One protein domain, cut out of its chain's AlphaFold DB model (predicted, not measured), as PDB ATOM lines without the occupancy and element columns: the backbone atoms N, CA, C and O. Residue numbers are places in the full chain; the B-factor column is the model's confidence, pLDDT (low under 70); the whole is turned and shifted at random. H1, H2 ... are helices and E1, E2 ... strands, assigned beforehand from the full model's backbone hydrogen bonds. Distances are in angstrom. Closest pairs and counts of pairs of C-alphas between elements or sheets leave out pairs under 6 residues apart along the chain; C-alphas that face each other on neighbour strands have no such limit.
ATOM      1  N   ASP A 249     -48.056  -7.829 -12.490       74.75
ATOM      2  CA  ASP A 249     -46.787  -7.378 -13.063       74.75
ATOM      3  C   ASP A 249     -46.843  -5.913 -13.518       74.75
ATOM      4  O   ASP A 249     -45.943  -5.137 -13.195       74.75
ATOM      5  N   GLU A 250     -47.926  -5.507 -14.187       76.50
ATOM      6  CA  GLU A 250     -48.156  -4.122 -14.600       76.50
ATOM      7  C   GLU A 250     -48.349  -3.194 -13.392       76.50
ATOM      8  O   GLU A 250     -47.802  -2.089 -13.366       76.50
ATOM      9  N   SER A 251     -49.093  -3.639 -12.372       77.62
ATOM     10  CA  SER A 251     -49.395  -2.839 -11.177       77.62
ATOM     11  C   SER A 251     -48.156  -2.542 -10.324       77.62
ATOM     12  O   SER A 251     -48.015  -1.436  -9.795       77.62
ATOM     13  N   LEU A 252     -47.237  -3.507 -10.233       80.88
ATOM     14  CA  LEU A 252     -45.985  -3.391  -9.485       80.88
ATOM     15  C   LEU A 252     -44.804  -2.971 -10.380       80.88
ATOM     16  O   LEU A 252     -43.706  -2.725  -9.873       80.88
ATOM     17  N   ALA A 253     -45.033  -2.861 -11.694       79.19
ATOM     18  CA  ALA A 253     -44.022  -2.646 -12.727       79.19
ATOM     19  C   ALA A 253     -42.830  -3.607 -12.571       79.19
ATOM     20  O   ALA A 253     -41.688  -3.160 -12.466       79.19
ATOM     21  N   LEU A 254     -43.112  -4.913 -12.478       80.19
ATOM     22  CA  LEU A 254     -42.098  -5.949 -12.262       80.19
ATOM     23  C   LEU A 254     -41.199  -6.101 -13.493       80.19
ATOM     24  O   LEU A 254     -41.690  -6.249 -14.614       80.19
ATOM     25  N   ASP A 255     -39.886  -6.129 -13.286       77.12
ATOM     26  CA  ASP A 255     -38.936  -6.408 -14.361       77.12
ATOM     27  C   ASP A 255     -39.057  -7.870 -14.827       77.12
ATOM     28  O   ASP A 255     -39.272  -8.783 -14.024       77.12
ATOM     29  N   GLN A 256     -38.928  -8.108 -16.140       67.25
ATOM     30  CA  GLN A 256     -38.972  -9.468 -16.690       67.25
ATOM     31  C   GLN A 256     -37.828 -10.319 -16.118       67.25
ATOM     32  O   GLN A 256     -36.686  -9.849 -16.061       67.25
ATOM     33  N   PRO A 257     -38.081 -11.588 -15.749       59.78
ATOM     34  CA  PRO A 257     -37.039 -12.456 -15.219       59.78
ATOM     35  C   PRO A 257     -35.941 -12.703 -16.270       59.78
ATOM     36  O   PRO A 257     -36.148 -13.368 -17.284       59.78
ATOM     37  N   GLY A 258     -34.755 -12.149 -15.999       63.91
ATOM     38  CA  GLY A 258     -33.545 -12.213 -16.825       63.91
ATOM     39  C   GLY A 258     -32.273 -12.177 -15.966       63.91
ATOM     40  O   GLY A 258     -32.209 -12.838 -14.932       63.91
ATOM     41  N   ASP A 259     -31.260 -11.402 -16.370       49.16
ATOM     42  CA  ASP A 259     -29.969 -11.282 -15.656       49.16
ATOM     43  C   ASP A 259     -30.072 -10.607 -14.263       49.16
ATOM     44  O   ASP A 259     -29.113 -10.653 -13.492       49.16
ATOM     45  N   ASP A 260     -31.230 -10.029 -13.920       51.69
ATOM     46  CA  ASP A 260     -31.482  -9.272 -12.681       51.69
ATOM     47  C   ASP A 260     -32.216 -10.087 -11.588       51.69
ATOM     48  O   ASP A 260     -32.701  -9.542 -10.597       51.69
ATOM     49  N   TYR A 261     -32.283 -11.416 -11.743       64.69
ATOM     50  CA  TYR A 261     -32.948 -12.321 -10.800       64.69
ATOM     51  C   TYR A 261     -31.956 -12.913  -9.783       64.69
ATOM     52  O   TYR A 261     -30.987 -13.585 -10.153       64.69
ATOM     53  N   TYR A 262     -32.205 -12.710  -8.485       65.69
ATOM     54  CA  TYR A 262     -31.354 -13.238  -7.410       65.69
ATOM     55  C   TYR A 262     -32.033 -14.402  -6.682       65.69
ATOM     56  O   TYR A 262     -33.229 -14.374  -6.403       65.69
ATOM     57  N   PHE A 263     -31.255 -15.430  -6.337       69.44
ATOM     58  CA  PHE A 263     -31.744 -16.625  -5.647       69.44
ATOM     59  C   PHE A 263     -31.161 -16.726  -4.247       69.44
ATOM     60  O   PHE A 263     -29.974 -16.462  -4.050       69.44
ATOM     61  N   ASP A 264     -31.998 -17.176  -3.315       66.50
ATOM     62  CA  ASP A 264     -31.598 -17.668  -2.001       66.50
ATOM     63  C   ASP A 264     -30.707 -16.691  -1.214       66.50
ATOM     64  O   ASP A 264     -29.800 -17.073  -0.472       66.50
ATOM     65  N   PHE A 265     -30.953 -15.388  -1.375       64.75
ATOM     66  CA  PHE A 265     -30.134 -14.353  -0.747       64.75
ATOM     67  C   PHE A 265     -30.113 -14.473   0.787       64.75
ATOM     68  O   PHE A 265     -29.102 -14.134   1.405       64.75
ATOM     69  N   ARG A 266     -31.184 -14.992   1.413       66.50
ATOM     70  CA  ARG A 266     -31.251 -15.212   2.870       66.50
ATOM     71  C   ARG A 266     -31.167 -16.683   3.284       66.50
ATOM     72  O   ARG A 266     -31.345 -16.959   4.469       66.50
ATOM     73  N   GLY A 267     -30.876 -17.620   2.380       64.38
ATOM     74  CA  GLY A 267     -30.754 -19.042   2.734       64.38
ATOM     75  C   GLY A 267     -32.091 -19.740   3.027       64.38
ATOM     76  O   GLY A 267     -32.118 -20.664   3.842       64.38
ATOM     77  N   ARG A 268     -33.197 -19.252   2.449       70.44
ATOM     78  CA  ARG A 268     -34.571 -19.771   2.619       70.44
ATOM     79  C   ARG A 268     -35.222 -20.199   1.298       70.44
ATOM     80  O   ARG A 268     -36.445 -20.265   1.213       70.44
ATOM     81  N   ASP A 269     -34.415 -20.449   0.269       78.88
ATOM     82  CA  ASP A 269     -34.843 -20.853  -1.074       78.88
ATOM     83  C   ASP A 269     -35.795 -19.850  -1.755       78.88
ATOM     84  O   ASP A 269     -36.592 -20.211  -2.618       78.88
ATOM     85  N   GLU A 270     -35.725 -18.570  -1.394       84.94
ATOM     86  CA  GLU A 270     -36.599 -17.542  -1.960       84.94
ATOM     87  C   GLU A 270     -36.027 -16.934  -3.262       84.94
ATOM     88  O   GLU A 270     -34.822 -16.984  -3.540       84.94
ATOM     89  N   LYS A 271     -36.911 -16.380  -4.089       86.12
ATOM     90  CA  LYS A 271     -36.637 -15.897  -5.448       86.12
ATOM     91  C   LYS A 271     -36.904 -14.397  -5.540       86.12
ATOM     92  O   LYS A 271     -38.042 -13.992  -5.351       86.12
ATOM     93  N   TYR A 272     -35.883 -13.581  -5.794       83.69
ATOM     94  CA  TYR A 272     -35.978 -12.119  -5.736       83.69
ATOM     95  C   TYR A 272     -36.159 -11.486  -7.109       83.69
ATOM     96  O   TYR A 272     -35.504 -11.880  -8.072       83.69
ATOM     97  N   LEU A 273     -36.985 -10.445  -7.143       84.50
ATOM     98  CA  LEU A 273     -37.318  -9.658  -8.323       84.50
ATOM     99  C   LEU A 273     -37.438  -8.171  -7.973       84.50
ATOM    100  O   LEU A 273     -37.699  -7.812  -6.824       84.50
ATOM    101  N   GLN A 274     -37.220  -7.310  -8.959       81.62
ATOM    102  CA  GLN A 274     -37.295  -5.859  -8.814       81.62
ATOM    103  C   GLN A 274     -38.587  -5.345  -9.463       81.62
ATOM    104  O   GLN A 274     -39.048  -5.896 -10.462       81.62
ATOM    105  N   GLY A 275     -39.194  -4.322  -8.864       80.88
ATOM    106  CA  GLY A 275     -40.381  -3.656  -9.391       80.88
ATOM    107  C   GLY A 275     -40.268  -2.139  -9.299       80.88
ATOM    108  O   GLY A 275     -39.692  -1.598  -8.358       80.88
ATOM    109  N   GLY A 276     -40.822  -1.436 -10.281       75.62
ATOM    110  CA  GLY A 276     -40.810   0.028 -10.338       75.62
ATOM    111  C   GLY A 276     -41.829   0.713  -9.417       75.62
ATOM    112  O   GLY A 276     -41.777   1.935  -9.254       75.62
ATOM    113  N   ALA A 277     -42.759  -0.038  -8.822       76.88
ATOM    114  CA  ALA A 277     -43.761   0.466  -7.887       76.88
ATOM    115  C   ALA A 277     -43.788  -0.359  -6.593       76.88
ATOM    116  O   ALA A 277     -43.370  -1.511  -6.578       76.88
ATOM    117  N   SER A 278     -44.289   0.249  -5.513       81.44
ATOM    118  CA  SER A 278     -44.446  -0.368  -4.192       81.44
ATOM    119  C   SER A 278     -45.899  -0.783  -3.962       81.44
ATOM    120  O   SER A 278     -46.784   0.075  -4.022       81.44
ATOM    121  N   ALA A 279     -46.138  -2.054  -3.629       74.94
ATOM    122  CA  ALA A 279     -47.439  -2.554  -3.180       74.94
ATOM    123  C   ALA A 279     -47.894  -1.869  -1.877       74.94
ATOM    124  O   ALA A 279     -49.078  -1.617  -1.669       74.94
ATOM    125  N   MET A 280     -46.936  -1.503  -1.025       76.44
ATOM    126  CA  MET A 280     -47.160  -0.866   0.275       76.44
ATOM    127  C   MET A 280     -47.131   0.674   0.222       76.44
ATOM    128  O   MET A 280     -47.223   1.345   1.251       76.44
ATOM    129  N   GLY A 281     -47.016   1.267  -0.970       72.75
ATOM    130  CA  GLY A 281     -47.061   2.720  -1.162       72.75
ATOM    131  C   GLY A 281     -45.789   3.470  -0.742       72.75
ATOM    132  O   GLY A 281     -45.839   4.678  -0.490       72.75
ATOM    133  N   HIS A 282     -44.641   2.792  -0.676       70.31
ATOM    134  CA  HIS A 282     -43.349   3.432  -0.437       70.31
ATOM    135  C   HIS A 282     -42.954   4.346  -1.610       70.31
ATOM    136  O   HIS A 282     -43.010   3.967  -2.777       70.31
ATOM    137  N   THR A 283     -42.510   5.568  -1.305       62.03
ATOM    138  CA  THR A 283     -42.064   6.548  -2.309       62.03
ATOM    139  C   THR A 283     -40.547   6.720  -2.236       62.03
ATOM    140  O   THR A 283     -40.057   7.271  -1.248       62.03
ATOM    141  N   GLY A 284     -39.782   6.293  -3.252       56.34
ATOM    142  CA  GLY A 284     -38.322   6.484  -3.192       56.34
ATOM    143  C   GLY A 284     -37.403   5.747  -4.171       56.34
ATOM    144  O   GLY A 284     -36.193   5.850  -3.979       56.34
ATOM    145  N   GLY A 285     -37.905   5.055  -5.193       63.84
ATOM    146  CA  GLY A 285     -37.094   4.273  -6.138       63.84
ATOM    147  C   GLY A 285     -37.715   2.898  -6.375       63.84
ATOM    148  O   GLY A 285     -38.852   2.686  -5.961       63.84
ATOM    149  N   ASP A 286     -36.970   2.003  -7.018       70.44
ATOM    150  CA  ASP A 286     -37.414   0.631  -7.281       70.44
ATOM    151  C   ASP A 286     -37.602  -0.148  -5.965       70.44
ATOM    152  O   ASP A 286     -36.763  -0.077  -5.057       70.44
ATOM    153  N   SER A 287     -38.701  -0.892  -5.875       78.06
ATOM    154  CA  SER A 287     -39.018  -1.815  -4.785       78.06
ATOM    155  C   SER A 287     -38.466  -3.207  -5.084       78.06
ATOM    156  O   SER A 287     -38.425  -3.656  -6.227       78.06
ATOM    157  N   TRP A 288     -38.046  -3.908  -4.033       82.94
ATOM    158  CA  TRP A 288     -37.613  -5.300  -4.131       82.94
ATOM    159  C   TRP A 288     -38.718  -6.216  -3.649       82.94
ATOM    160  O   TRP A 288     -39.336  -5.947  -2.626       82.94
ATOM    161  N   TYR A 289     -38.907  -7.324  -4.344       85.00
ATOM    162  CA  TYR A 289     -39.879  -8.349  -4.015       85.00
ATOM    163  C   TYR A 289     -39.196  -9.710  -3.926       85.00
ATOM    164  O   TYR A 289     -38.135  -9.926  -4.520       85.00
ATOM    165  N   TYR A 290     -39.797 -10.640  -3.191       87.31
ATOM    166  CA  TYR A 290     -39.360 -12.031  -3.183       87.31
ATOM    167  C   TYR A 290     -40.527 -13.009  -3.135       87.31
ATOM    168  O   TYR A 290     -41.550 -12.744  -2.509       87.31
ATOM    169  N   ILE A 291     -40.339 -14.152  -3.793       86.56
ATOM    170  CA  ILE A 291     -41.276 -15.271  -3.832       86.56
ATOM    171  C   ILE A 291     -40.727 -16.396  -2.961       86.56
ATOM    172  O   ILE A 291     -39.585 -16.831  -3.143       86.56
ATOM    173  N   THR A 292     -41.527 -16.877  -2.023       87.31
ATOM    174  CA  THR A 292     -41.190 -18.010  -1.156       87.31
ATOM    175  C   THR A 292     -41.570 -19.352  -1.807       87.31
ATOM    176  O   THR A 292     -42.395 -19.377  -2.722       87.31
ATOM    177  N   PRO A 293     -40.988 -20.491  -1.373       84.25
ATOM    178  CA  PRO A 293     -41.261 -21.810  -1.965       84.25
ATOM    179  C   PRO A 293     -42.728 -22.253  -1.956       84.25
ATOM    180  O   PRO A 293     -43.131 -23.084  -2.771       84.25
ATOM    181  N   ASP A 294     -43.525 -21.719  -1.035       80.88
ATOM    182  CA  ASP A 294     -44.968 -21.929  -0.938       80.88
ATOM    183  C   ASP A 294     -45.773 -21.076  -1.931       80.88
ATOM    184  O   ASP A 294     -46.966 -21.312  -2.082       80.88
ATOM    185  N   GLY A 295     -45.140 -20.151  -2.660       81.44
ATOM    186  CA  GLY A 295     -45.795 -19.302  -3.657       81.44
ATOM    187  C   GLY A 295     -46.303 -17.966  -3.117       81.44
ATOM    188  O   GLY A 295     -47.110 -17.323  -3.783       81.44
ATOM    189  N   GLY A 296     -45.866 -17.534  -1.933       85.19
ATOM    190  CA  GLY A 296     -46.150 -16.196  -1.413       85.19
ATOM    191  C   GLY A 296     -45.217 -15.144  -2.017       85.19
ATOM    192  O   GLY A 296     -44.004 -15.338  -2.042       85.19
ATOM    193  N   LEU A 297     -45.772 -14.028  -2.492       86.75
ATOM    194  CA  LEU A 297     -45.039 -12.845  -2.945       86.75
ATOM    195  C   LEU A 297     -45.017 -11.796  -1.827       86.75
ATOM    196  O   LEU A 297     -46.058 -11.447  -1.272       86.75
ATOM    197  N   TYR A 298     -43.835 -11.267  -1.527       86.50
ATOM    198  CA  TYR A 298     -43.611 -10.274  -0.475       86.50
ATOM    199  C   TYR A 298     -42.836  -9.070  -1.016       86.50
ATOM    200  O   TYR A 298     -41.923  -9.248  -1.821       86.50
ATOM    201  N   GLU A 299     -43.143  -7.861  -0.542       86.81
ATOM    202  CA  GLU A 299     -42.361  -6.646  -0.790       86.81
ATOM    203  C   GLU A 299     -41.349  -6.439   0.340       86.81
ATOM    204  O   GLU A 299     -41.696  -6.423   1.517       86.81
ATOM    205  N   LEU A 300     -40.078  -6.252   0.005       77.62
ATOM    206  CA  LEU A 300     -39.020  -5.983   0.966       77.62
ATOM    207  C   LEU A 300     -39.111  -4.538   1.481       77.62
ATOM    208  O   LEU A 300     -38.760  -3.590   0.778       77.62
ATOM    209  N   THR A 301     -39.486  -4.366   2.746       63.69
ATOM    210  CA  THR A 301     -39.558  -3.054   3.399       63.69
ATOM    211  C   THR A 301     -38.140  -2.504   3.651       63.69
ATOM    212  O   THR A 301     -37.340  -3.154   4.331       63.69
ATOM    213  N   PRO A 302     -37.756  -1.318   3.136       58.72
ATOM    214  CA  PRO A 302     -36.422  -0.750   3.360       58.72
ATOM    215  C   PRO A 302     -36.119  -0.483   4.855       58.72
ATOM    216  O   PRO A 302     -37.028  -0.122   5.603       58.72
ATOM    217  N   PRO A 303     -34.844  -0.546   5.310       49.16
ATOM    218  CA  PRO A 303     -33.626  -0.511   4.497       49.16
ATOM    219  C   PRO A 303     -32.967  -1.882   4.269       49.16
ATOM    220  O   PRO A 303     -32.553  -2.519   5.233       49.16
ATOM    221  N   ALA A 304     -32.708  -2.218   2.994       47.94
ATOM    222  CA  ALA A 304     -32.095  -3.437   2.418       47.94
ATOM    223  C   ALA A 304     -30.744  -3.943   3.006       47.94
ATOM    224  O   ALA A 304     -30.165  -4.900   2.502       47.94
ATOM    225  N   GLY A 305     -30.204  -3.307   4.054       43.03
ATOM    226  CA  GLY A 305     -28.870  -3.563   4.615       43.03
ATOM    227  C   GLY A 305     -28.826  -4.232   5.996       43.03
ATOM    228  O   GLY A 305     -27.765  -4.227   6.622       43.03
ATOM    229  N   ARG A 306     -29.939  -4.766   6.515       41.88
ATOM    230  CA  ARG A 306     -29.977  -5.549   7.768       41.88
ATOM    231  C   ARG A 306     -30.397  -6.993   7.492       41.88
ATOM    232  O   ARG A 306     -31.170  -7.241   6.579       41.88
ATOM    233  N   ALA A 307     -29.920  -7.924   8.317       46.72
ATOM    234  CA  ALA A 307     -30.275  -9.346   8.243       46.72
ATOM    235  C   ALA A 307     -31.768  -9.628   8.538       46.72
ATOM    236  O   ALA A 307     -32.271 -10.704   8.214       46.72
ATOM    237  N   ASP A 308     -32.478  -8.643   9.099       52.56
ATOM    238  CA  ASP A 308     -33.785  -8.817   9.741       52.56
ATOM    239  C   ASP A 308     -34.953  -8.225   8.935       52.56
ATOM    240  O   ASP A 308     -36.006  -7.938   9.496       52.56
ATOM    241  N   LEU A 309     -34.788  -7.972   7.635       50.47
ATOM    242  CA  LEU A 309     -35.847  -7.322   6.857       50.47
ATOM    243  C   LEU A 309     -36.992  -8.299   6.612       50.47
ATOM    244  O   LEU A 309     -36.882  -9.221   5.808       50.47
ATOM    245  N   VAL A 310     -38.071  -8.138   7.362       60.41
ATOM    246  CA  VAL A 310     -39.364  -8.771   7.102       60.41
ATOM    247  C   VAL A 310     -39.936  -8.101   5.854       60.41
ATOM    248  O   VAL A 310     -39.887  -6.879   5.758       60.41
ATOM    249  N   GLY A 311     -40.367  -8.889   4.869       70.56
ATOM    250  CA  GLY A 311     -41.138  -8.357   3.751       70.56
ATOM    251  C   GLY A 311     -42.621  -8.352   4.093       70.56
ATOM    252  O   GLY A 311     -43.087  -9.251   4.794       70.56
ATOM    253  N   ASP A 312     -43.348  -7.359   3.601       82.81
ATOM    254  CA  ASP A 312     -44.798  -7.280   3.734       82.81
ATOM    255  C   ASP A 312     -45.453  -8.183   2.676       82.81
ATOM    256  O   ASP A 312     -45.063  -8.161   1.507       82.81
ATOM    257  N   PHE A 313     -46.420  -9.011   3.077       83.69
ATOM    258  CA  PHE A 313     -47.116  -9.911   2.151       83.69
ATOM    259  C   PHE A 313     -47.917  -9.109   1.125       83.69
ATOM    260  O   PHE A 313     -48.693  -8.229   1.494       83.69
ATOM    261  N   VAL A 314     -47.737  -9.438  -0.151       82.88
ATOM    262  CA  VAL A 314     -48.437  -8.797  -1.266       82.88
ATOM    263  C   VAL A 314     -49.587  -9.684  -1.723       82.88
ATOM    264  O   VAL A 314     -50.740  -9.283  -1.639       82.88
ATOM    265  N   GLU A 315     -49.271 -10.897  -2.180       83.25
ATOM    266  CA  GLU A 315     -50.221 -11.790  -2.846       83.25
ATOM    267  C   GLU A 315     -49.715 -13.239  -2.801       83.25
ATOM    268  O   GLU A 315     -48.511 -13.489  -2.714       83.25
ATOM    269  N   HIS A 316     -50.611 -14.219  -2.915       81.94
ATOM    270  CA  HIS A 316     -50.227 -15.613  -3.128       81.94
ATOM    271  C   HIS A 316     -50.248 -15.938  -4.626       81.94
ATOM    272  O   HIS A 316     -51.308 -16.166  -5.208       81.94
ATOM    273  N   VAL A 317     -49.067 -15.969  -5.243       78.69
ATOM    274  CA  VAL A 317     -48.895 -16.169  -6.689       78.69
ATOM    275  C   VAL A 317     -48.884 -17.641  -7.105       78.69
ATOM    276  O   VAL A 317     -49.081 -17.951  -8.274       78.69
ATOM    277  N   GLY A 318     -48.708 -18.551  -6.146       77.44
ATOM    278  CA  GLY A 318     -48.731 -19.991  -6.377       77.44
ATOM    279  C   GLY A 318     -47.349 -20.608  -6.591       77.44
ATOM    280  O   GLY A 318     -46.350 -19.955  -6.904       77.44
ATOM    281  N   THR A 319     -47.280 -21.920  -6.362       80.31
ATOM    282  CA  THR A 319     -46.020 -22.679  -6.429       80.31
ATOM    283  C   THR A 319     -45.522 -22.883  -7.858       80.31
ATOM    284  O   THR A 319     -44.327 -23.053  -8.065       80.31
ATOM    285  N   ASP A 320     -46.410 -22.843  -8.848       80.31
ATOM    286  CA  ASP A 320     -46.094 -22.837 -10.276       80.31
ATOM    287  C   ASP A 320     -45.319 -21.578 -10.667       80.31
ATOM    288  O   ASP A 320     -44.262 -21.694 -11.284       80.31
ATOM    289  N   VAL A 321     -45.768 -20.409 -10.206       78.56
ATOM    290  CA  VAL A 321     -45.049 -19.139 -10.369       78.56
ATOM    291  C   VAL A 321     -43.730 -19.142  -9.595       78.56
ATOM    292  O   VAL A 321     -42.715 -18.651 -10.086       78.56
ATOM    293  N   TYR A 322     -43.681 -19.760  -8.409       83.94
ATOM    294  CA  TYR A 322     -42.400 -19.981  -7.737       83.94
ATOM    295  C   TYR A 322     -41.468 -20.863  -8.577       83.94
ATOM    296  O   TYR A 322     -40.284 -20.554  -8.669       83.94
ATOM    297  N   GLN A 323     -41.940 -21.947  -9.206       82.00
ATOM    298  CA  GLN A 323     -41.089 -22.795 -10.052       82.00
ATOM    299  C   GLN A 323     -40.611 -22.048 -11.300       82.00
ATOM    300  O   GLN A 323     -39.413 -22.088 -11.599       82.00
ATOM    301  N   ASP A 324     -41.511 -21.316 -11.954       80.94
ATOM    302  CA  ASP A 324     -41.249 -20.527 -13.153       80.94
ATOM    303  C   ASP A 324     -41.776 -19.084 -13.008       80.94
ATOM    304  O   ASP A 324     -42.927 -18.797 -13.344       80.94
ATOM    305  N   PRO A 325     -40.935 -18.147 -12.529       79.06
ATOM    306  CA  PRO A 325     -41.343 -16.759 -12.325       79.06
ATOM    307  C   PRO A 325     -41.701 -15.997 -13.601       79.06
ATOM    308  O   PRO A 325     -42.302 -14.932 -13.501       79.06
ATOM    309  N   SER A 326     -41.356 -16.513 -14.790       76.56
ATOM    310  CA  SER A 326     -41.776 -15.899 -16.063       76.56
ATOM    311  C   SER A 326     -43.295 -15.901 -16.242       76.56
ATOM    312  O   SER A 326     -43.846 -15.015 -16.892       76.56
ATOM    313  N   LEU A 327     -43.987 -16.803 -15.539       76.44
ATOM    314  CA  LEU A 327     -45.445 -16.872 -15.497       76.44
ATOM    315  C   LEU A 327     -46.113 -15.628 -14.885       76.44
ATOM    316  O   LEU A 327     -47.313 -15.451 -15.085       76.44
ATOM    317  N   LEU A 328     -45.373 -14.763 -14.172       75.50
ATOM    318  CA  LEU A 328     -45.886 -13.455 -13.733       75.50
ATOM    319  C   LEU A 328     -46.170 -12.521 -14.913       75.50
ATOM    320  O   LEU A 328     -47.126 -11.758 -14.855       75.50
ATOM    321  N   HIS A 329     -45.366 -12.605 -15.975       69.38
ATOM    322  CA  HIS A 329     -45.467 -11.749 -17.161       69.38
ATOM    323  C   HIS A 329     -46.285 -12.401 -18.284       69.38
ATOM    324  O   HIS A 329     -46.891 -11.708 -19.095       69.38
TER     325      HIS A 329
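AT A GLANCE: This is residues 249 to 329 of the 341 residues of the protein "Type II secretion system protein" of Planctomycetes bacterium (UniProt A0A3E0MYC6). Little regular structure: a strongly twisted meander of four short strands, each the antiparallel neighbour of the one before, amid long loops, with small helices H1 and H2 grazing it. The 81 printed residues run H1 E1 E2 E3 E4 H2, mixed in class, with 30 in named elements. The whole is compact, radius of gyration of the C-alphas 11.6 A, spanning 30 by 28 by 24 A.

IN THESE COORDINATES: E1 is residues 271 to 275, from C-alpha (-36.637, -15.897, -5.448); E2 287 to 291, 13.7 A long; E3 296 to 300; E4 311 to 316, 13.5 A, ending at (-50.227, -15.613, -3.128). H1 is 249 to 252, H2 319 to 323.

HOW THE PARTS SIT: The hairpins pair N 273 with O 289 at 2.9 A in E1 and E2, N 290 with O 298 at 2.9 A in E2 and E3, and N 299 with O 312 at 2.8 A in E3 and E4. H1 only grazes the sheet, C-alphas Leu 252 and Gly 275 of E1 being closest at 5.6 A. H2 only grazes it too, C-alphas Tyr 322 and Ile 291 of E2 being closest at 6.2 A. Every O i to N i+4 pair of H2 is within hydrogen-bond range; H1 is too short for one.

THE WHOLE: The printed part has no cut. The links H1 to E1 and E1 to E2 are long. pLDDT is under 70 at 256 to 267, 283 to 285, 301 to 310 and 329.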